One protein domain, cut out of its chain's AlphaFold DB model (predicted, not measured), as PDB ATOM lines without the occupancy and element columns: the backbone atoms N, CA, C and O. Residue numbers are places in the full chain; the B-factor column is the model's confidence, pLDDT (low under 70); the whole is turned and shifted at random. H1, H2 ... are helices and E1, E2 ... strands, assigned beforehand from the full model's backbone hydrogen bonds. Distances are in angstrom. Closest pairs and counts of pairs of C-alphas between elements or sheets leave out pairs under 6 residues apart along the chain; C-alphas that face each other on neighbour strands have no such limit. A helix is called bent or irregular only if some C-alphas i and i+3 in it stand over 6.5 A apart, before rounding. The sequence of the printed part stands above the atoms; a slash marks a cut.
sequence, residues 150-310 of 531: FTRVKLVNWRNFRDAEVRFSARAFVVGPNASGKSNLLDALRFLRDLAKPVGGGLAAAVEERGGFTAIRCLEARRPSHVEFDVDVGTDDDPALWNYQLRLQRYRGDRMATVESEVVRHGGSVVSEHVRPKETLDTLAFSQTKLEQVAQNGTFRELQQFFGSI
ATOM      1  N   PHE A 150     123.759 167.857 111.431       97.75
ATOM      2  CA  PHE A 150     125.093 168.098 111.974       97.75
ATOM      3  C   PHE A 150     126.024 168.517 110.841       97.75
ATOM      4  O   PHE A 150     126.061 167.853 109.807       97.75
ATOM      5  N   THR A 151     126.781 169.589 111.027       97.62
ATOM      6  CA  THR A 151     127.759 170.080 110.040       97.62
ATOM      7  C   THR A 151     129.176 170.003 110.586       97.62
ATOM      8  O   THR A 151     130.093 169.679 109.836       97.62
ATOM      9  N   ARG A 152     129.345 170.187 111.899       98.25
ATOM     10  CA  ARG A 152     130.579 169.917 112.641       98.25
ATOM     11  C   ARG A 152     130.253 169.219 113.953       98.25
ATOM     12  O   ARG A 152     129.295 169.576 114.632       98.25
ATOM     13  N   VAL A 153     131.075 168.247 114.321       98.69
ATOM     14  CA  VAL A 153     131.041 167.609 115.634       98.69
ATOM     15  C   VAL A 153     132.457 167.547 116.171       98.69
ATOM     16  O   VAL A 153     133.319 166.908 115.570       98.69
ATOM     17  N   LYS A 154     132.683 168.210 117.303       98.50
ATOM     18  CA  LYS A 154     133.912 168.143 118.078       98.50
ATOM     19  C   LYS A 154     133.659 167.434 119.403       98.50
ATOM     20  O   LYS A 154     132.701 167.741 120.113       98.50
ATOM     21  N   LEU A 155     134.526 166.479 119.714       98.12
ATOM     22  CA  LEU A 155     134.477 165.635 120.898       98.12
ATOM     23  C   LEU A 155     135.805 165.734 121.639       98.12
ATOM     24  O   LEU A 155     136.863 165.541 121.041       98.12
ATOM     25  N   VAL A 156     135.751 165.969 122.945       97.25
ATOM     26  CA  VAL A 156     136.934 165.925 123.815       97.25
ATOM     27  C   VAL A 156     136.686 164.926 124.932       97.25
ATOM     28  O   VAL A 156     135.651 164.976 125.599       97.25
ATOM     29  N   ASN A 157     137.661 164.039 125.151       96.69
ATOM     30  CA  ASN A 157     137.650 163.036 126.217       96.69
ATOM     31  C   ASN A 157     136.388 162.141 126.195       96.69
ATOM     32  O   ASN A 157     135.839 161.793 127.236       96.69
ATOM     33  N   TRP A 158     135.934 161.750 125.003       96.94
ATOM     34  CA  TRP A 158     134.782 160.867 124.807       96.94
ATOM     35  C   TRP A 158     135.230 159.447 124.443       96.94
ATOM     36  O   TRP A 158     135.682 159.209 123.324       96.94
ATOM     37  N   ARG A 159     135.065 158.493 125.367       95.75
ATOM     38  CA  ARG A 159     135.367 157.047 125.264       95.75
ATOM     39  C   ARG A 159     136.775 156.670 124.796       95.75
ATOM     40  O   ARG A 159     137.557 156.140 125.561       95.75
ATOM     41  N   ASN A 160     137.088 156.857 123.529       95.00
ATOM     42  CA  ASN A 160     138.403 156.592 122.943       95.00
ATOM     43  C   ASN A 160     138.932 157.814 122.185       95.00
ATOM     44  O   ASN A 160     140.085 157.832 121.778       95.00
ATOM     45  N   PHE A 161     138.116 158.848 121.990       96.06
ATOM     46  CA  PHE A 161     138.519 160.107 121.387       96.06
ATOM     47  C   PHE A 161     139.041 161.048 122.468       96.06
ATOM     48  O   PHE A 161     138.289 161.519 123.326       96.06
ATOM     49  N   ARG A 162     140.339 161.347 122.412       95.06
ATOM     50  CA  ARG A 162     140.937 162.375 123.267       95.06
ATOM     51  C   ARG A 162     140.527 163.771 122.804       95.06
ATOM     52  O   ARG A 162     140.091 164.572 123.624       95.06
ATOM     53  N   ASP A 163     140.671 164.025 121.509       94.75
ATOM     54  CA  ASP A 163     140.240 165.226 120.793       94.75
ATOM     55  C   ASP A 163     139.965 164.801 119.347       94.75
ATOM     56  O   ASP A 163     140.853 164.260 118.684       94.75
ATOM     57  N   ALA A 164     138.726 164.952 118.894       96.00
ATOM     58  CA  ALA A 164     138.318 164.600 117.545       96.00
ATOM     59  C   ALA A 164     137.350 165.647 117.005       96.00
ATOM     60  O   ALA A 164     136.406 166.035 117.687       96.00
ATOM     61  N   GLU A 165     137.554 166.061 115.758       97.62
ATOM     62  CA  GLU A 165     136.667 166.975 115.048       97.62
ATOM     63  C   GLU A 165     136.359 166.401 113.668       97.62
ATOM     64  O   GLU A 165     137.259 166.003 112.932       97.62
ATOM     65  N   VAL A 166     135.080 166.365 113.311       97.50
ATOM     66  CA  VAL A 166     134.617 165.911 112.001       97.50
ATOM     67  C   VAL A 166     133.604 166.899 111.443       97.50
ATOM     68  O   VAL A 166     132.755 167.416 112.170       97.50
ATOM     69  N   ARG A 167     133.698 167.168 110.139       97.12
ATOM     70  CA  ARG A 167     132.706 167.947 109.393       97.12
ATOM     71  C   ARG A 167     131.887 167.003 108.533       97.12
ATOM     72  O   ARG A 167     132.464 166.247 107.758       97.12
ATOM     73  N   PHE A 168     130.569 167.037 108.687       95.81
ATOM     74  CA  PHE A 168     129.666 166.121 108.001       95.81
ATOM     75  C   PHE A 168     128.976 166.783 106.815       95.81
ATOM     76  O   PHE A 168     128.429 167.884 106.912       95.81
ATOM     77  N   SER A 169     128.914 166.036 105.718       93.44
ATOM     78  CA  SER A 169     128.036 166.316 104.587       93.44
ATOM     79  C   SER A 169     126.602 165.841 104.876       93.44
ATOM     80  O   SER A 169     126.271 165.331 105.955       93.44
ATOM     81  N   ALA A 170     125.702 165.979 103.896       92.94
ATOM     82  CA  ALA A 170     124.344 165.436 104.004       92.94
ATOM     83  C   ALA A 170     124.348 163.916 104.248       92.94
ATOM     84  O   ALA A 170     123.427 163.381 104.865       92.94
ATOM     85  N   ARG A 171     125.384 163.205 103.799       95.75
ATOM     86  CA  ARG A 171     125.659 161.824 104.190       95.75
ATOM     87  C   ARG A 171     127.125 161.661 104.576       95.75
ATOM     88  O   ARG A 171     127.954 162.425 104.106       95.75
ATOM     89  N   ALA A 172     127.416 160.666 105.396       97.88
ATOM     90  CA  ALA A 172     128.759 160.367 105.862       97.88
ATOM     91  C   ALA A 172     128.948 158.852 106.003       97.88
ATOM     92  O   ALA A 172     128.054 158.164 106.499       97.88
ATOM     93  N   PHE A 173     130.105 158.347 105.588       98.50
ATOM     94  CA  PHE A 173     130.531 156.957 105.688       98.50
ATOM     95  C   PHE A 173     131.793 156.892 106.543       98.50
ATOM     96  O   PHE A 173     132.854 157.382 106.163       98.50
ATOM     97  N   VAL A 174     131.661 156.306 107.724       98.56
ATOM     98  CA  VAL A 174     132.708 156.211 108.733       98.56
ATOM     99  C   VAL A 174     133.359 154.835 108.631       98.56
ATOM    100  O   VAL A 174     132.695 153.815 108.827       98.56
ATOM    101  N   VAL A 175     134.656 154.810 108.348       97.94
ATOM    102  CA  VAL A 175     135.465 153.603 108.115       97.94
ATOM    103  C   VAL A 175     136.657 153.566 109.066       97.94
ATOM    104  O   VAL A 175     136.958 154.554 109.725       97.94
ATOM    105  N   GLY A 176     137.345 152.434 109.180       95.06
ATOM    106  CA  GLY A 176     138.469 152.266 110.115       95.06
ATOM    107  C   GLY A 176     138.444 150.894 110.776       95.06
ATOM    108  O   GLY A 176     137.377 150.294 110.779       95.06
ATOM    109  N   PRO A 177     139.545 150.376 111.343       91.50
ATOM    110  CA  PRO A 177     139.615 149.009 111.870       91.50
ATOM    111  C   PRO A 177     138.590 148.706 112.977       91.50
ATOM    112  O   PRO A 177     137.936 149.591 113.540       91.50
ATOM    113  N   ASN A 178     138.444 147.425 113.317       89.56
ATOM    114  CA  ASN A 178     137.671 147.029 114.495       89.56
ATOM    115  C   ASN A 178     138.240 147.701 115.750       89.56
ATOM    116  O   ASN A 178     139.444 147.924 115.851       89.56
ATOM    117  N   ALA A 179     137.352 148.061 116.681       88.75
ATOM    118  CA  ALA A 179     137.680 148.821 117.891       88.75
ATOM    119  C   ALA A 179     138.303 150.218 117.658       88.75
ATOM    120  O   ALA A 179     138.777 150.832 118.608       88.75
ATOM    121  N   SER A 180     138.245 150.779 116.440       93.06
ATOM    122  CA  SER A 180     138.823 152.106 116.183       93.06
ATOM    123  C   SER A 180     138.024 153.285 116.730       93.06
ATOM    124  O   SER A 180     138.573 154.373 116.855       93.06
ATOM    125  N   GLY A 181     136.747 153.097 117.076       94.19
ATOM    126  CA  GLY A 181     135.880 154.163 117.595       94.19
ATOM    127  C   GLY A 181     134.691 154.545 116.724       94.19
ATOM    128  O   GLY A 181     133.951 155.450 117.095       94.19
ATOM    129  N   LYS A 182     134.461 153.866 115.597       96.38
ATOM    130  CA  LYS A 182     133.326 154.146 114.695       96.38
ATOM    131  C   LYS A 182     131.974 154.143 115.425       96.38
ATOM    132  O   LYS A 182     131.230 155.119 115.354       96.38
ATOM    133  N   SER A 183     131.691 153.093 116.197       96.19
ATOM    134  CA  SER A 183     130.461 153.003 116.995       96.19
ATOM    135  C   SER A 183     130.448 154.014 118.151       96.19
ATOM    136  O   SER A 183     129.381 154.490 118.521       96.19
ATOM    137  N   ASN A 184     131.613 154.429 118.666       97.38
ATOM    138  CA  ASN A 184     131.708 155.475 119.693       97.38
ATOM    139  C   ASN A 184     131.399 156.873 119.131       97.38
ATOM    140  O   ASN A 184     130.833 157.697 119.848       97.38
ATOM    141  N   LEU A 185     131.703 157.134 117.853       98.19
ATOM    142  CA  LEU A 185     131.275 158.348 117.154       98.19
ATOM    143  C   LEU A 185     129.749 158.373 116.991       98.19
ATOM    144  O   LEU A 185     129.119 159.388 117.284       98.19
ATOM    145  N   LEU A 186     129.132 157.255 116.586       98.00
ATOM    146  CA  LEU A 186     127.668 157.164 116.561       98.00
ATOM    147  C   LEU A 186     127.073 157.294 117.972       98.00
ATOM    148  O   LEU A 186     126.044 157.950 118.140       98.00
ATOM    149  N   ASP A 187     127.718 156.716 118.989       97.94
ATOM    150  CA  ASP A 187     127.284 156.817 120.386       97.94
ATOM    151  C   ASP A 187     127.325 158.254 120.915       97.94
ATOM    152  O   ASP A 187     126.441 158.627 121.676       97.94
ATOM    153  N   ALA A 188     128.272 159.091 120.476       98.44
ATOM    154  CA  ALA A 188     128.289 160.517 120.820       98.44
ATOM    155  C   ALA A 188     127.017 161.237 120.339       98.44
ATOM    156  O   ALA A 188     126.402 162.006 121.075       98.44
ATOM    157  N   LEU A 189     126.574 160.953 119.112       98.25
ATOM    158  CA  LEU A 189     125.345 161.537 118.563       98.25
ATOM    159  C   LEU A 189     124.094 160.953 119.229       98.25
ATOM    160  O   LEU A 189     123.115 161.665 119.461       98.25
ATOM    161  N   ARG A 190     124.127 159.663 119.587       96.75
ATOM    162  CA  ARG A 190     123.085 159.041 120.415       96.75
ATOM    163  C   ARG A 190     123.031 159.654 121.809       96.75
ATOM    164  O   ARG A 190     121.938 159.833 122.321       96.75
ATOM    165  N   PHE A 191     124.164 160.017 122.397       97.94
ATOM    166  CA  PHE A 191     124.202 160.661 123.703       97.94
ATOM    167  C   PHE A 191     123.441 161.991 123.668       97.94
ATOM    168  O   PHE A 191     122.541 162.184 124.476       97.94
ATOM    169  N   LEU A 192     123.678 162.845 122.661       98.00
ATOM    170  CA  LEU A 192     122.914 164.091 122.475       98.00
ATOM    171  C   LEU A 192     121.402 163.848 122.330       98.00
ATOM    172  O   LEU A 192     120.590 164.587 122.889       98.00
ATOM    173  N   ARG A 193     121.011 162.785 121.619       95.94
ATOM    174  CA  ARG A 193     119.611 162.346 121.547       95.94
ATOM    175  C   ARG A 193     119.069 161.966 122.921       95.94
ATOM    176  O   ARG A 193     117.956 162.361 123.251       95.94
ATOM    177  N   ASP A 194     119.821 161.182 123.689       95.94
ATOM    178  CA  ASP A 194     119.408 160.681 125.000       95.94
ATOM    179  C   ASP A 194     119.232 161.829 126.009       95.94
ATOM    180  O   ASP A 194     118.283 161.808 126.791       95.94
ATOM    181  N   LEU A 195     120.052 162.884 125.917       96.56
ATOM    182  CA  LEU A 195     119.848 164.133 126.666       96.56
ATOM    183  C   LEU A 195     118.527 164.822 126.294       96.56
ATOM    184  O   LEU A 195     117.818 165.332 127.156       96.56
ATOM    185  N   ALA A 196     118.178 164.826 125.007       95.06
ATOM    186  CA  ALA A 196     116.985 165.489 124.490       95.06
ATOM    187  C   ALA A 196     115.703 164.637 124.559       95.06
ATOM    188  O   ALA A 196     114.632 165.130 124.196       95.06
ATOM    189  N   LYS A 197     115.770 163.367 124.980       89.50
ATOM    190  CA  LYS A 197     114.599 162.481 125.051       89.50
ATOM    191  C   LYS A 197     113.577 163.027 126.067       89.50
ATOM    192  O   LYS A 197     113.925 163.225 127.227       89.50
ATOM    193  N   PRO A 198     112.300 163.206 125.679       77.69
ATOM    194  CA  PRO A 198     111.277 163.743 126.579       77.69
ATOM    195  C   PRO A 198     110.848 162.759 127.678       77.69
ATOM    196  O   PRO A 198     110.349 163.183 128.717       77.69
ATOM    197  N   VAL A 199     111.007 161.452 127.452       80.00
ATOM    198  CA  VAL A 199     110.664 160.384 128.403       80.00
ATOM    199  C   VAL A 199     111.829 159.404 128.464       80.00
ATOM    200  O   VAL A 199     112.324 158.987 127.418       80.00
ATOM    201  N   GLY A 200     112.258 159.039 129.676       79.06
ATOM    202  CA  GLY A 200     113.366 158.097 129.877       79.06
ATOM    203  C   GLY A 200     114.718 158.613 129.367       79.06
ATOM    204  O   GLY A 200     115.534 157.821 128.915       79.06
ATOM    205  N   GLY A 201     114.912 159.934 129.367       87.94
ATOM    206  CA  GLY A 201     116.135 160.611 128.933       87.94
ATOM    207  C   GLY A 201     116.773 161.468 130.023       87.94
ATOM    208  O   GLY A 201     116.462 161.324 131.207       87.94
ATOM    209  N   GLY A 202     117.627 162.393 129.589       94.81
ATOM    210  CA  GLY A 202     118.326 163.361 130.437       94.81
ATOM    211  C   GLY A 202     119.735 162.916 130.825       94.81
ATOM    212  O   GLY A 202     120.119 161.761 130.632       94.81
ATOM    213  N   LEU A 203     120.517 163.848 131.372       96.31
ATOM    214  CA  LEU A 203     121.944 163.657 131.645       96.31
ATOM    215  C   LEU A 203     122.232 162.437 132.521       96.31
ATOM    216  O   LEU A 203     123.064 161.605 132.161       96.31
ATOM    217  N   ALA A 204     121.537 162.312 133.653       93.81
ATOM    218  CA  ALA A 204     121.762 161.211 134.582       93.81
ATOM    219  C   ALA A 204     121.506 159.848 133.915       93.81
ATOM    220  O   ALA A 204     122.378 158.982 133.943       93.81
ATOM    221  N   ALA A 205     120.358 159.679 133.252       94.19
ATOM    222  CA  ALA A 205     120.017 158.434 132.566       94.19
ATOM    223  C   ALA A 205     120.997 158.124 131.423       94.19
ATOM    224  O   ALA A 205     121.520 157.016 131.351       94.19
ATOM    225  N   ALA A 206     121.319 159.115 130.584       95.56
ATOM    226  CA  ALA A 206     122.219 158.941 129.443       95.56
ATOM    227  C   ALA A 206     123.642 158.517 129.855       95.56
ATOM    228  O   ALA A 206     124.313 157.797 129.110       95.56
ATOM    229  N   VAL A 207     124.111 158.963 131.025       96.25
ATOM    230  CA  VAL A 207     125.408 158.571 131.596       96.25
ATOM    231  C   VAL A 207     125.339 157.181 132.235       96.25
ATOM    232  O   VAL A 207     126.225 156.360 131.996       96.25
ATOM    233  N   GLU A 208     124.299 156.886 133.017       94.38
ATOM    234  CA  GLU A 208     124.143 155.587 133.688       94.38
ATOM    235  C   GLU A 208     123.924 154.436 132.695       94.38
ATOM    236  O   GLU A 208     124.551 153.387 132.833       94.38
ATOM    237  N   GLU A 209     123.148 154.645 131.625       92.81
ATOM    238  CA  GLU A 209     122.981 153.672 130.529       92.81
ATOM    239  C   GLU A 209     124.316 153.268 129.877       92.81
ATOM    240  O   GLU A 209     124.428 152.200 129.276       92.81
ATOM    241  N   ARG A 210     125.345 154.113 130.001       95.25
ATOM    242  CA  ARG A 210     126.692 153.880 129.468       95.25
ATOM    243  C   ARG A 210     127.672 153.341 130.511       95.25
ATOM    244  O   ARG A 210     128.856 153.238 130.210       95.25
ATOM    245  N   GLY A 211     127.203 152.975 131.704       94.88
ATOM    246  CA  GLY A 211     128.043 152.459 132.789       94.88
ATOM    247  C   GLY A 211     128.681 153.551 133.655       94.88
ATOM    248  O   GLY A 211     129.699 153.309 134.306       94.88
ATOM    249  N   GLY A 212     128.107 154.756 133.661       94.69
ATOM    250  CA  GLY A 212     128.530 155.863 134.514       94.69
ATOM    251  C   GLY A 212     129.602 156.769 133.895       94.69
ATOM    252  O   GLY A 212     130.134 156.532 132.810       94.69
ATOM    253  N   PHE A 213     129.953 157.842 134.615       94.19
ATOM    254  CA  PHE A 213     130.812 158.914 134.081       94.19
ATOM    255  C   PHE A 213     132.220 158.448 133.670       94.19
ATOM    256  O   PHE A 213     132.795 158.965 132.717       94.19
ATOM    257  N   THR A 214     132.793 157.464 134.366       92.25
ATOM    258  CA  THR A 214     134.123 156.937 134.024       92.25
ATOM    259  C   THR A 214     134.112 156.198 132.685       92.25
ATOM    260  O   THR A 214     135.080 156.291 131.942       92.25
ATOM    261  N   ALA A 215     133.016 155.508 132.353       94.06
ATOM    262  CA  ALA A 215     132.902 154.709 131.135       94.06
ATOM    263  C   ALA A 215     132.733 155.558 129.862       94.06
ATOM    264  O   ALA A 215     133.070 155.106 128.769       94.06
ATOM    265  N   ILE A 216     132.242 156.797 129.993       95.31
ATOM    266  CA  ILE A 216     132.139 157.737 128.867       95.31
ATOM    267  C   ILE A 216     133.421 158.543 128.630       95.31
ATOM    268  O   ILE A 216     133.527 159.226 127.614       95.31
ATOM    269  N   ARG A 217     134.392 158.480 129.545       94.50
ATOM    270  CA  ARG A 217     135.670 159.186 129.418       94.50
ATOM    271  C   ARG A 217     136.669 158.410 128.573       94.50
ATOM    272  O   ARG A 217     136.642 157.185 128.532       94.50
ATOM    273  N   CYS A 218     137.590 159.142 127.958       91.44
ATOM    274  CA  CYS A 218     138.750 158.561 127.303       91.44
ATOM    275  C   CYS A 218     139.784 158.088 128.328       91.44
ATOM    276  O   CYS A 218     140.242 158.868 129.163       91.44
ATOM    277  N   LEU A 219     140.148 156.803 128.262       85.75
ATOM    278  CA  LEU A 219     141.140 156.195 129.157       85.75
ATOM    279  C   LEU A 219     142.531 156.817 128.960       85.75
ATOM    280  O   LEU A 219     143.281 157.002 129.916       85.75
ATOM    281  N   GLU A 220     142.853 157.198 127.727       82.50
ATOM    282  CA  GLU A 220     144.120 157.812 127.335       82.50
ATOM    283  C   GLU A 220     144.167 159.322 127.650       82.50
ATOM    284  O   GLU A 220     145.236 159.943 127.638       82.50
ATOM    285  N   ALA A 221     143.026 159.940 127.977       75.62
ATOM    286  CA  ALA A 221     142.936 161.359 128.301       75.62
ATOM    287  C   ALA A 221     143.292 161.629 129.774       75.62
ATOM    288  O   ALA A 221     142.478 161.500 130.691       75.62
ATOM    289  N   ARG A 222     144.531 162.082 130.006       73.00
ATOM    290  CA  ARG A 222     144.976 162.546 131.336       73.00
ATOM    291  C   ARG A 222     144.453 163.948 131.674       73.00
ATOM    292  O   ARG A 222     144.087 164.205 132.819       73.00
ATOM    293  N   ARG A 223     144.427 164.851 130.687       73.56
ATOM    294  CA  ARG A 223     143.812 166.189 130.725       73.56
ATOM    295  C   ARG A 223     143.327 166.559 129.309       73.56
ATOM    296  O   ARG A 223     144.021 166.197 128.360       73.56
ATOM    297  N   PRO A 224     142.213 167.298 129.162       73.44
ATOM    298  CA  PRO A 224     141.304 167.720 130.229       73.44
ATOM    299  C   PRO A 224     140.506 166.549 130.825       73.44
ATOM    300  O   PRO A 224     140.383 165.493 130.216       73.44
ATOM    301  N   SER A 225     140.017 166.713 132.057       86.38
ATOM    302  CA  SER A 225     139.222 165.685 132.750       86.38
ATOM    303  C   SER A 225     137.729 165.749 132.439       86.38
ATOM    304  O   SER A 225     137.028 164.768 132.691       86.38
ATOM    305  N   HIS A 226     137.252 166.889 131.933       94.12
ATOM    306  CA  HIS A 226     135.872 167.061 131.497       94.12
ATOM    307  C   HIS A 226     135.646 166.350 130.164       94.12
ATOM    308  O   HIS A 226     136.588 166.154 129.396       94.12
ATOM    309  N   VAL A 227     134.408 165.944 129.911       97.31
ATOM    310  CA  VAL A 227     133.948 165.460 128.603       97.31
ATOM    311  C   VAL A 227     133.313 166.643 127.884       97.31
ATOM    312  O   VAL A 227     132.509 167.345 128.494       97.31
ATOM    313  N   GLU A 228     133.659 166.884 126.622       98.31
ATOM    314  CA  GLU A 228     133.122 168.009 125.846       98.31
ATOM    315  C   GLU A 228     132.469 167.543 124.552       98.31
ATOM    316  O   GLU A 228     133.034 166.739 123.809       98.31
ATOM    317  N   PHE A 229     131.309 168.125 124.277       98.69
ATOM    318  CA  PHE A 229     130.637 168.105 122.990       98.69
ATOM    319  C   PHE A 229     130.542 169.544 122.505       98.69
ATOM    320  O   PHE A 229     130.029 170.395 123.222       98.69
ATOM    321  N   ASP A 230     131.021 169.811 121.302       98.69
ATOM    322  CA  ASP A 230     130.883 171.104 120.640       98.69
ATOM    323  C   ASP A 230     130.418 170.837 119.207       98.69
ATOM    324  O   ASP A 230     131.163 170.300 118.383       98.69
ATOM    325  N   VAL A 231     129.135 171.088 118.947       98.69
ATOM    326  CA  VAL A 231     128.468 170.675 117.710       98.69
ATOM    327  C   VAL A 231     127.814 171.851 117.007       98.69
ATOM    328  O   VAL A 231     127.096 172.639 117.623       98.69
ATOM    329  N   ASP A 232     128.014 171.909 115.695       98.62
ATOM    330  CA  ASP A 232     127.336 172.849 114.814       98.62
ATOM    331  C   ASP A 232     126.205 172.113 114.089       98.62
ATOM    332  O   ASP A 232     126.379 171.007 113.555       98.62
ATOM    333  N   VAL A 233     125.024 172.725 114.104       97.88
ATOM    334  CA  VAL A 233     123.808 172.218 113.475       97.88
ATOM    335  C   VAL A 233     123.246 173.305 112.577       97.88
ATOM    336  O   VAL A 233     123.010 174.429 113.010       97.88
ATOM    337  N   GLY A 234     122.983 172.964 111.323       95.44
ATOM    338  CA  GLY A 234     122.574 173.963 110.352       95.44
ATOM    339  C   GLY A 234     122.073 173.375 109.050       95.44
ATOM    340  O   GLY A 234     121.673 172.211 108.980       95.44
ATOM    341  N   THR A 235     122.075 174.212 108.025       92.44
ATOM    342  CA  THR A 235     121.597 173.906 106.675       92.44
ATOM    343  C   THR A 235     122.756 173.987 105.676       92.44
ATOM    344  O   THR A 235     123.915 174.105 106.072       92.44
ATOM    345  N   ASP A 236     122.477 173.863 104.375       86.56
ATOM    346  CA  ASP A 236     123.486 174.141 103.340       86.56
ATOM    347  C   ASP A 236     123.910 175.619 103.334       86.56
ATOM    348  O   ASP A 236     125.088 175.908 103.141       86.56
ATOM    349  N   ASP A 237     122.964 176.529 103.576       90.56
ATOM    350  CA  ASP A 237     123.183 177.976 103.478       90.56
ATOM    351  C   ASP A 237     123.784 178.566 104.759       90.56
ATOM    352  O   ASP A 237     124.607 179.476 104.703       90.56
ATOM    353  N   ASP A 238     123.387 178.029 105.916       94.31
ATOM    354  CA  ASP A 238     123.931 178.406 107.220       94.31
ATOM    355  C   ASP A 238     124.344 177.149 108.000       94.31
ATOM    356  O   ASP A 238     123.545 176.592 108.766       94.31
ATOM    357  N   PRO A 239     125.576 176.649 107.783       94.19
ATOM    358  CA  PRO A 239     126.044 175.423 108.412       94.19
ATOM    359  C   PRO A 239     126.145 175.504 109.937       94.19
ATOM    360  O   PRO A 239     126.053 174.468 110.591       94.19
ATOM    361  N   ALA A 240     126.328 176.699 110.503       96.62
ATOM    362  CA  ALA A 240     126.512 176.924 111.938       96.62
ATOM    363  C   ALA A 240     125.362 177.745 112.546       96.62
ATOM    364  O   ALA A 240     125.560 178.458 113.535       96.62
ATOM    365  N   LEU A 241     124.160 177.621 111.966       97.25
ATOM    366  CA  LEU A 241     122.942 178.287 112.432       97.25
ATOM    367  C   LEU A 241     122.742 178.106 113.941       97.25
ATOM    368  O   LEU A 241     122.436 179.062 114.648       97.25
ATOM    369  N   TRP A 242     122.959 176.888 114.430       98.19
ATOM    370  CA  TRP A 242     123.017 176.545 115.841       98.19
ATOM    371  C   TRP A 242     124.415 176.043 116.203       98.19
ATOM    372  O   TRP A 242     124.980 175.208 115.498       98.19
ATOM    373  N   ASN A 243     124.934 176.478 117.350       98.62
ATOM    374  CA  ASN A 243     126.082 175.847 118.004       98.62
ATOM    375  C   ASN A 243     125.683 175.437 119.427       98.62
ATOM    376  O   ASN A 243     125.070 176.219 120.160       98.62
ATOM    377  N   TYR A 244     125.997 174.197 119.792       98.69
ATOM    378  CA  TYR A 244     125.732 173.623 121.106       98.69
ATOM    379  C   TYR A 244     127.028 173.109 121.709       98.69
ATOM    380  O   TYR A 244     127.623 172.158 121.199       98.69
ATOM    381  N   GLN A 245     127.432 173.723 122.815       98.75
ATOM    382  CA  GLN A 245     128.603 173.332 123.575       98.75
ATOM    383  C   GLN A 245     128.172 172.815 124.944       98.75
ATOM    384  O   GLN A 245     127.514 173.524 125.700       98.75
ATOM    385  N   LEU A 246     128.582 171.599 125.282       98.69
ATOM    386  CA  LEU A 246     128.313 170.953 126.558       98.69
ATOM    387  C   LEU A 246     129.610 170.389 127.129       98.69
ATOM    388  O   LEU A 246     130.235 169.521 126.525       98.69
ATOM    389  N   ARG A 247     129.977 170.845 128.324       98.25
ATOM    390  CA  ARG A 247     131.045 170.274 129.144       98.25
ATOM    391  C   ARG A 247     130.446 169.586 130.350       98.25
ATOM    392  O   ARG A 247     129.674 170.183 131.101       98.25
ATOM    393  N   LEU A 248     130.833 168.335 130.539       97.19
ATOM    394  CA  LEU A 248     130.406 167.497 131.645       97.19
ATOM    395  C   LEU A 248     131.593 167.158 132.531       97.19
ATOM    396  O   LEU A 248     132.680 166.834 132.051       97.19
ATOM    397  N   GLN A 249     131.351 167.161 133.832       93.94
ATOM    398  CA  GLN A 249     132.351 166.823 134.825       93.94
ATOM    399  C   GLN A 249     131.716 166.085 135.999       93.94
ATOM    400  O   GLN A 249     130.550 166.287 136.341       93.94
ATOM    401  N   ARG A 250     132.514 165.246 136.655       91.50
ATOM    402  CA  ARG A 250     132.188 164.689 137.965       91.50
ATOM    403  C   ARG A 250     133.291 165.070 138.941       91.50
ATOM    404  O   ARG A 250     134.377 164.490 138.915       91.50
ATOM    405  N   TYR A 251     133.018 166.055 139.787       88.12
ATOM    406  CA  TYR A 251     133.953 166.486 140.817       88.12
ATOM    407  C   TYR A 251     133.951 165.515 142.002       88.12
ATOM    408  O   TYR A 251     133.033 164.715 142.200       88.12
ATOM    409  N   ARG A 252     135.007 165.573 142.822       85.44
ATOM    410  CA  ARG A 252     135.078 164.778 144.052       85.44
ATOM    411  C   ARG A 252     133.934 165.191 144.982       85.44
ATOM    412  O   ARG A 252     133.819 166.358 145.327       85.44
ATOM    413  N   GLY A 253     133.126 164.220 145.404       83.12
ATOM    414  CA  GLY A 253     131.944 164.455 146.239       83.12
ATOM    415  C   GLY A 253     130.636 164.565 145.451       83.12
ATOM    416  O   GLY A 253     129.573 164.374 146.041       83.12
ATOM    417  N   ASP A 254     130.688 164.767 144.129       85.75
ATOM    418  CA  ASP A 254     129.488 164.693 143.297       85.75
ATOM    419  C   ASP A 254     128.971 163.246 143.252       85.75
ATOM    420  O   ASP A 254     129.710 162.288 142.978       85.75
ATOM    421  N   ARG A 255     127.665 163.086 143.491       85.00
ATOM    422  CA  ARG A 255     126.992 161.779 143.415       85.00
ATOM    423  C   ARG A 255     126.850 161.275 141.978       85.00
ATOM    424  O   ARG A 255     126.836 160.068 141.773       85.00
ATOM    425  N   MET A 256     126.764 162.183 141.009       89.62
ATOM    426  CA  MET A 256     126.524 161.904 139.590       89.62
ATOM    427  C   MET A 256     127.299 162.885 138.702       89.62
ATOM    428  O   MET A 256     127.954 163.795 139.208       89.62
ATOM    429  N   ALA A 257     127.258 162.685 137.384       93.31
ATOM    430  CA  ALA A 257     127.805 163.654 136.438       93.31
ATOM    431  C   ALA A 257     127.032 164.980 136.505       93.31
ATOM    432  O   ALA A 257     125.825 164.995 136.733       93.31
ATOM    433  N   THR A 258     127.735 166.086 136.284       95.25
ATOM    434  CA  THR A 258     127.167 167.435 136.299       95.25
ATOM    435  C   THR A 258     127.590 168.219 135.066       95.25
ATOM    436  O   THR A 258     128.644 167.961 134.480       95.25
ATOM    437  N   VAL A 259     126.769 169.192 134.692       97.06
ATOM    438  CA  VAL A 259     127.072 170.196 133.681       97.06
ATOM    439  C   VAL A 259     128.074 171.183 134.264       97.06
ATOM    440  O   VAL A 259     127.774 171.912 135.206       97.06
ATOM    441  N   GLU A 260     129.281 171.196 133.712       96.38
ATOM    442  CA  GLU A 260     130.297 172.197 134.032       96.38
ATOM    443  C   GLU A 260     130.032 173.496 133.266       96.38
ATOM    444  O   GLU A 260     130.073 174.583 133.843       96.38
ATOM    445  N   SER A 261     129.707 173.382 131.978       97.88
ATOM    446  CA  SER A 261     129.215 174.498 131.174       97.88
ATOM    447  C   SER A 261     128.316 174.008 130.047       97.88
ATOM    448  O   SER A 261     128.631 173.016 129.397       97.88
ATOM    449  N   GLU A 262     127.254 174.741 129.757       98.50
ATOM    450  CA  GLU A 262     126.384 174.540 128.606       98.50
ATOM    451  C   GLU A 262     126.124 175.891 127.943       98.50
ATOM    452  O   GLU A 262     125.652 176.829 128.588       98.50
ATOM    453  N   VAL A 263     126.459 175.999 126.662       98.62
ATOM    454  CA  VAL A 263     126.308 177.222 125.873       98.62
ATOM    455  C   VAL A 263     125.564 176.877 124.594       98.62
ATOM    456  O   VAL A 263     125.936 175.952 123.874       98.62
ATOM    457  N   VAL A 264     124.517 177.642 124.304       98.62
ATOM    458  CA  VAL A 264     123.732 177.526 123.076       98.62
ATOM    459  C   VAL A 264     123.801 178.845 122.328       98.62
ATOM    460  O   VAL A 264     123.490 179.902 122.885       98.62
ATOM    461  N   ARG A 265     124.190 178.785 121.056       98.56
ATOM    462  CA  ARG A 265     124.247 179.941 120.160       98.56
ATOM    463  C   ARG A 265     123.312 179.748 118.975       98.56
ATOM    464  O   ARG A 265     123.187 178.635 118.471       98.56
ATOM    465  N   HIS A 266     122.706 180.841 118.524       97.88
ATOM    466  CA  HIS A 266     121.900 180.915 117.308       97.88
ATOM    467  C   HIS A 266     122.390 182.079 116.441       97.88
ATOM    468  O   HIS A 266     122.473 183.210 116.929       97.88
ATOM    469  N   GLY A 267     122.756 181.815 115.185       94.88
ATOM    470  CA  GLY A 267     123.340 182.818 114.286       94.88
ATOM    471  C   GLY A 267     124.568 183.509 114.898       94.88
ATOM    472  O   GLY A 267     124.696 184.730 114.841       94.88
ATOM    473  N   GLY A 268     125.410 182.745 115.606       93.44
ATOM    474  CA  GLY A 268     126.597 183.237 116.321       93.44
ATOM    475  C   GLY A 268     126.342 183.920 117.676       93.44
ATOM    476  O   GLY A 268     127.272 184.053 118.476       93.44
ATOM    477  N   SER A 269     125.100 184.297 117.988       97.06
ATOM    478  CA  SER A 269     124.741 184.976 119.243       97.06
ATOM    479  C   SER A 269     124.393 183.979 120.346       97.06
ATOM    480  O   SER A 269     123.678 183.013 120.095       97.06
ATOM    481  N   VAL A 270     124.861 184.206 121.578       98.19
ATOM    482  CA  VAL A 270     124.526 183.354 122.736       98.19
ATOM    483  C   VAL A 270     123.056 183.553 123.113       98.19
ATOM    484  O   VAL A 270     122.646 184.665 123.434       98.19
ATOM    485  N   VAL A 271     122.269 182.475 123.086       97.69
ATOM    486  CA  VAL A 271     120.843 182.476 123.471       97.69
ATOM    487  C   VAL A 271     120.582 181.775 124.802       97.69
ATOM    488  O   VAL A 271     119.526 181.962 125.407       97.69
ATOM    489  N   SER A 272     121.526 180.952 125.257       97.56
ATOM    490  CA  SER A 272     121.512 180.331 126.576       97.56
ATOM    491  C   SER A 272     122.944 180.058 127.016       97.56
ATOM    492  O   SER A 272     123.760 179.594 126.223       97.56
ATOM    493  N   GLU A 273     123.244 180.352 128.274       96.94
ATOM    494  CA  GLU A 273     124.529 180.060 128.894       96.94
ATOM    495  C   GLU A 273     124.293 179.625 130.337       96.94
ATOM    496  O   GLU A 273     123.525 180.237 131.085       96.94
ATOM    497  N   HIS A 274     124.939 178.535 130.719       95.25
ATOM    498  CA  HIS A 274     124.874 177.981 132.054       95.25
ATOM    499  C   HIS A 274     126.252 177.456 132.432       95.25
ATOM    500  O   HIS A 274     126.754 176.529 131.810       95.25
ATOM    501  N   VAL A 275     126.881 178.054 133.442       96.06
ATOM    502  CA  VAL A 275     128.229 177.682 133.886       96.06
ATOM    503  C   VAL A 275     128.186 177.373 135.372       96.06
ATOM    504  O   VAL A 275     127.632 178.150 136.154       96.06
ATOM    505  N   ARG A 276     128.775 176.243 135.767       93.62
ATOM    506  CA  ARG A 276     128.895 175.843 137.166       93.62
ATOM    507  C   ARG A 276     129.980 176.666 137.865       93.62
ATOM    508  O   ARG A 276     131.142 176.600 137.462       93.62
ATOM    509  N   PRO A 277     129.657 177.402 138.944       90.88
ATOM    510  CA  PRO A 277     130.673 178.044 139.770       90.88
ATOM    511  C   PRO A 277     131.569 176.994 140.437       90.88
ATOM    512  O   PRO A 277     131.072 175.982 140.936       90.88
ATOM    513  N   LYS A 278     132.880 177.257 140.509       82.50
ATOM    514  CA  LYS A 278     133.865 176.320 141.086       82.50
ATOM    515  C   LYS A 278     133.568 175.932 142.540       82.50
ATOM    516  O   LYS A 278     133.878 174.817 142.941       82.50
ATOM    517  N   GLU A 279     132.965 176.838 143.307       83.38
ATOM    518  CA  GLU A 279     132.729 176.692 144.751       83.38
ATOM    519  C   GLU A 279     131.251 176.429 145.097       83.38
ATOM    520  O   GLU A 279     130.830 176.624 146.235       83.38
ATOM    521  N   THR A 280     130.424 176.001 144.132       83.75
ATOM    522  CA  THR A 280     129.001 175.747 144.414       83.75
ATOM    523  C   THR A 280     128.802 174.570 145.374       83.75
ATOM    524  O   THR A 280     129.328 173.475 145.158       83.75
ATOM    525  N   LEU A 281     127.983 174.784 146.408       81.94
ATOM    526  CA  LEU A 281     127.516 173.732 147.318       81.94
ATOM    527  C   LEU A 281     126.267 173.013 146.782       81.94
ATOM    528  O   LEU A 281     126.024 171.860 147.134       81.94
ATOM    529  N   ASP A 282     125.494 173.667 145.909       86.06
ATOM    530  CA  ASP A 282     124.339 173.064 145.243       86.06
ATOM    531  C   ASP A 282     124.780 172.407 143.933       86.06
ATOM    532  O   ASP A 282     124.789 173.014 142.861       86.06
ATOM    533  N   THR A 283     125.214 171.155 144.040       85.56
ATOM    534  CA  THR A 283     125.643 170.350 142.888       85.56
ATOM    535  C   THR A 283     124.456 169.770 142.120       85.56
ATOM    536  O   THR A 283     124.574 169.481 140.929       85.56
ATOM    537  N   LEU A 284     123.290 169.652 142.770       88.69
ATOM    538  CA  LEU A 284     122.069 169.119 142.166       88.69
ATOM    539  C   LEU A 284     121.510 170.060 141.103       88.69
ATOM    540  O   LEU A 284     121.045 169.572 140.073       88.69
ATOM    541  N   ALA A 285     121.637 171.378 141.283       89.62
ATOM    542  CA  ALA A 285     121.269 172.365 140.263       89.62
ATOM    543  C   ALA A 285     121.973 172.161 138.905       89.62
ATOM    544  O   ALA A 285     121.459 172.609 137.883       89.62
ATOM    545  N   PHE A 286     123.111 171.458 138.888       94.06
ATOM    546  CA  PHE A 286     123.909 171.171 137.693       94.06
ATOM    547  C   PHE A 286     123.832 169.701 137.263       94.06
ATOM    548  O   PHE A 286     124.557 169.285 136.366       94.06
ATOM    549  N   SER A 287     122.975 168.889 137.885       92.69
ATOM    550  CA  SER A 287     122.783 167.479 137.504       92.69
ATOM    551  C   SER A 287     121.972 167.292 136.215       92.69
ATOM    552  O   SER A 287     121.837 166.171 135.729       92.69
ATOM    553  N   GLN A 288     121.442 168.387 135.665       94.62
ATOM    554  CA  GLN A 288     120.553 168.417 134.511       94.62
ATOM    555  C   GLN A 288     121.031 169.445 133.492       94.62
ATOM    556  O   GLN A 288     121.468 170.537 133.860       94.62
ATOM    557  N   THR A 289     120.877 169.131 132.211       96.75
ATOM    558  CA  THR A 289     121.086 170.109 131.134       96.75
ATOM    559  C   THR A 289     119.948 171.134 131.090       96.75
ATOM    560  O   THR A 289     118.826 170.888 131.531       96.75
ATOM    561  N   LYS A 290     120.195 172.314 130.531       96.19
ATOM    562  CA  LYS A 290     119.145 173.239 130.097       96.19
ATOM    563  C   LYS A 290     118.383 172.656 128.912       96.19
ATOM    564  O   LYS A 290     117.184 172.901 128.806       96.19
ATOM    565  N   LEU A 291     119.045 171.844 128.082       95.75
ATOM    566  CA  LEU A 291     118.436 171.085 126.992       95.75
ATOM    567  C   LEU A 291     117.268 170.195 127.449       95.75
ATOM    568  O   LEU A 291     116.218 170.227 126.813       95.75
ATOM    569  N   GLU A 292     117.394 169.452 128.550       95.12
ATOM    570  CA  GLU A 292     116.315 168.576 129.053       95.12
ATOM    571  C   GLU A 292     115.218 169.337 129.826       95.12
ATOM    572  O   GLU A 292     114.083 168.873 129.945       95.12
ATOM    573  N   GLN A 293     115.510 170.550 130.306       93.31
ATOM    574  CA  GLN A 293     114.569 171.369 131.072       93.31
ATOM    575  C   GLN A 293     113.608 172.144 130.156       93.31
ATOM    576  O   GLN A 293     113.930 173.208 129.625       93.31
ATOM    577  N   VAL A 294     112.360 171.672 130.041       91.31
ATOM    578  CA  VAL A 294     111.310 172.293 129.201       91.31
ATOM    579  C   VAL A 294     111.064 173.772 129.541       91.31
ATOM    580  O   VAL A 294     110.771 174.572 128.657       91.31
ATOM    581  N   ALA A 295     111.203 174.191 130.797       93.44
ATOM    582  CA  ALA A 295     111.052 175.606 131.146       93.44
ATOM    583  C   ALA A 295     112.207 176.488 130.626       93.44
ATOM    584  O   ALA A 295     112.040 177.694 130.491       93.44
ATOM    585  N   GLN A 296     113.371 175.896 130.341       93.81
ATOM    586  CA  GLN A 296     114.611 176.609 130.029       93.81
ATOM    587  C   GLN A 296     114.982 176.549 128.542       93.81
ATOM    588  O   GLN A 296     115.578 177.494 128.037       93.81
ATOM    589  N   ASN A 297     114.596 175.493 127.815       94.25
ATOM    590  CA  ASN A 297     114.963 175.341 126.400       94.25
ATOM    591  C   ASN A 297     114.055 176.086 125.400       94.25
ATOM    592  O   ASN A 297     114.154 175.870 124.196       94.25
ATOM    593  N   GLY A 298     113.162 176.969 125.866       95.31
ATOM    594  CA  GLY A 298     112.176 177.648 125.013       95.31
ATOM    595  C   GLY A 298     112.783 178.415 123.830       95.31
ATOM    596  O   GLY A 298     112.235 178.357 122.732       95.31
ATOM    597  N   THR A 299     113.930 179.075 124.027       95.31
ATOM    598  CA  THR A 299     114.633 179.860 122.994       95.31
ATOM    599  C   THR A 299     115.411 179.010 121.988       95.31
ATOM    600  O   THR A 299     115.777 179.519 120.935       95.31
ATOM    601  N   PHE A 300     115.639 177.725 122.273       96.44
ATOM    602  CA  PHE A 300     116.392 176.796 121.423       96.44
ATOM    603  C   PHE A 300     115.682 175.443 121.265       96.44
ATOM    604  O   PHE A 300     116.298 174.391 121.086       96.44
ATOM    605  N   ARG A 301     114.344 175.461 121.313       95.12
ATOM    606  CA  ARG A 301     113.524 174.246 121.239       95.12
ATOM    607  C   ARG A 301     113.685 173.501 119.920       95.12
ATOM    608  O   ARG A 301     113.595 172.278 119.906       95.12
ATOM    609  N   GLU A 302     113.946 174.215 118.830       94.94
ATOM    610  CA  GLU A 302     114.233 173.604 117.530       94.94
ATOM    611  C   GLU A 302     115.453 172.670 117.605       94.94
ATOM    612  O   GLU A 302     115.383 171.530 117.148       94.94
ATOM    613  N   LEU A 303     116.530 173.105 118.267       95.50
ATOM    614  CA  LEU A 303     117.730 172.298 118.481       95.50
ATOM    615  C   LEU A 303     117.450 171.078 119.376       95.50
ATOM    616  O   LEU A 303     117.884 169.966 119.069       95.50
ATOM    617  N   GLN A 304     116.671 171.252 120.449       95.31
ATOM    618  CA  GLN A 304     116.250 170.135 121.302       95.31
ATOM    619  C   GLN A 304     115.424 169.101 120.520       95.31
ATOM    620  O   GLN A 304     115.669 167.898 120.632       95.31
ATOM    621  N   GLN A 305     114.488 169.551 119.683       94.38
ATOM    622  CA  GLN A 305     113.695 168.680 118.814       94.38
ATOM    623  C   GLN A 305     114.565 167.978 117.766       94.38
ATOM    624  O   GLN A 305     114.359 166.794 117.493       94.38
ATOM    625  N   PHE A 306     115.561 168.677 117.214       95.19
ATOM    626  CA  PHE A 306     116.538 168.098 116.300       95.19
ATOM    627  C   PHE A 306     117.293 166.937 116.961       95.19
ATOM    628  O   PHE A 306     117.229 165.818 116.441       95.19
ATOM    629  N   PHE A 307     117.904 167.143 118.134       96.56
ATOM    630  CA  PHE A 307     118.608 166.078 118.859       96.56
ATOM    631  C   PHE A 307     117.684 164.919 119.242       96.56
ATOM    632  O   PHE A 307     118.005 163.762 118.972       96.56
ATOM    633  N   GLY A 308     116.493 165.203 119.779       93.75
ATOM    634  CA  GLY A 308     115.522 164.164 120.144       93.75
ATOM    635  C   GLY A 308     115.036 163.328 118.950       93.75
ATOM    636  O   GLY A 308     114.597 162.190 119.121       93.75
ATOM    637  N   SER A 309     115.146 163.863 117.729       92.25
ATOM    638  CA  SER A 309     114.726 163.195 116.493       92.25
ATOM    639  C   SER A 309     115.808 162.340 115.817       92.25
ATOM    640  O   SER A 309     115.514 161.674 114.816       92.25
ATOM    641  N   ILE A 310     117.037 162.327 116.350       94.56
ATOM    642  CA  ILE A 310     118.105 161.422 115.905       94.56
ATOM    643  C   ILE A 310     117.608 159.981 116.043       94.56
ATOM    644  O   ILE A 310     117.035 159.584 117.061       94.56
TER     645      ILE A 310
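Overview. This is residues 150 to 310 of the 531 residues of the protein "Chromosome segregation protein SMC" of Paracraurococcus sp. NE82 (UniProt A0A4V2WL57). One twisted wall of six strands has two helices packed across one face, H1 mostly on E1 and E4 and H3 mostly on E6, E7 and E5, with no named helix on the other face. The last turns of H1 and H3 meet, short H2 touches H1, and E3 lies away from the sheet. The 161 printed residues, with three named helices and seven named strands in the order E1 E2 E3 H1 H2 E4 E5 E6 E7 H3, are mixed in class. The sheet, E2 E1 E4 E5 E6 E7, is all antiparallel. The whole is compact, with a radius of gyration of the C-alphas of 15.3 A and spans of 44 by 39 by 29 A.

Arrangement. E1, residues 150 to 158, and E2, residues 161 to 167, form a hairpin, with N 155 and O 164 2.8 A apart, within hydrogen-bond range. E3, residues 171 to 175, pairs with no named strand and is apart from both. H1, residues 182 to 196, is on the sheet at a height of 9.8 A, over E1 and only just over E2, with 3 C-alphas falling on E2; it runs across the strands, at 79 degrees to E1 on the local plane. With its residues 191 to 195 alone it touches H2, residues 203 to 208, as a helical hairpin; the closest C-alphas, of Leu 195 and Leu 203, are 5.4 A apart. H2 is only just not on the sheet, with 4 pairs of C-alphas within 10 A. E4, residues 227 to 234, is antiparallel to E1 at 179 degrees, with N 230 and O 154 at 2.9 A. E4, E5 (residues 242 to 249), E6 (residues 258 to 266) and E7 (residues 269 to 275) form a meander, each strand the antiparallel neighbour of the one before, with N 229 and O 246 at 2.9 A, N 245 and O 263 at 2.9 A, and N 264 and O 272 at 2.8 A. H3, residues 297 to 308, is on the same face as H1, at a height of 9.4 A. It is irregular, with C-alphas 299 and 302 8.3 A apart. H1 and H3 touch, closest at the C-alphas of Arg 193 and Gly 308, 4.7 A, at a steep tilt of 39 degrees, opposite ways. Every O i to N i+4 pair is within range in H2, 10 of 11 in H1 and 6 of 8 in H3.

Along the chain. E1 begins at C-alpha 150 (125.093, 168.098, 111.974). H1 is 22.2 A long, E4 23.1 A, E5 23.3 A and E6 23.9 A; E6 bends by 50 degrees at residue 261. H3 ends at C-alpha 308 (115.522, 164.164, 120.144).

Size, cuts and confidence. The C-alphas farthest apart, of Asp 237 and Gly 253, are 45.7 A apart. The links H2 to E4 and E7 to H3 are long, with 18 and 21 residues. The printed part has no cut, and no printed residue is under pLDDT 70.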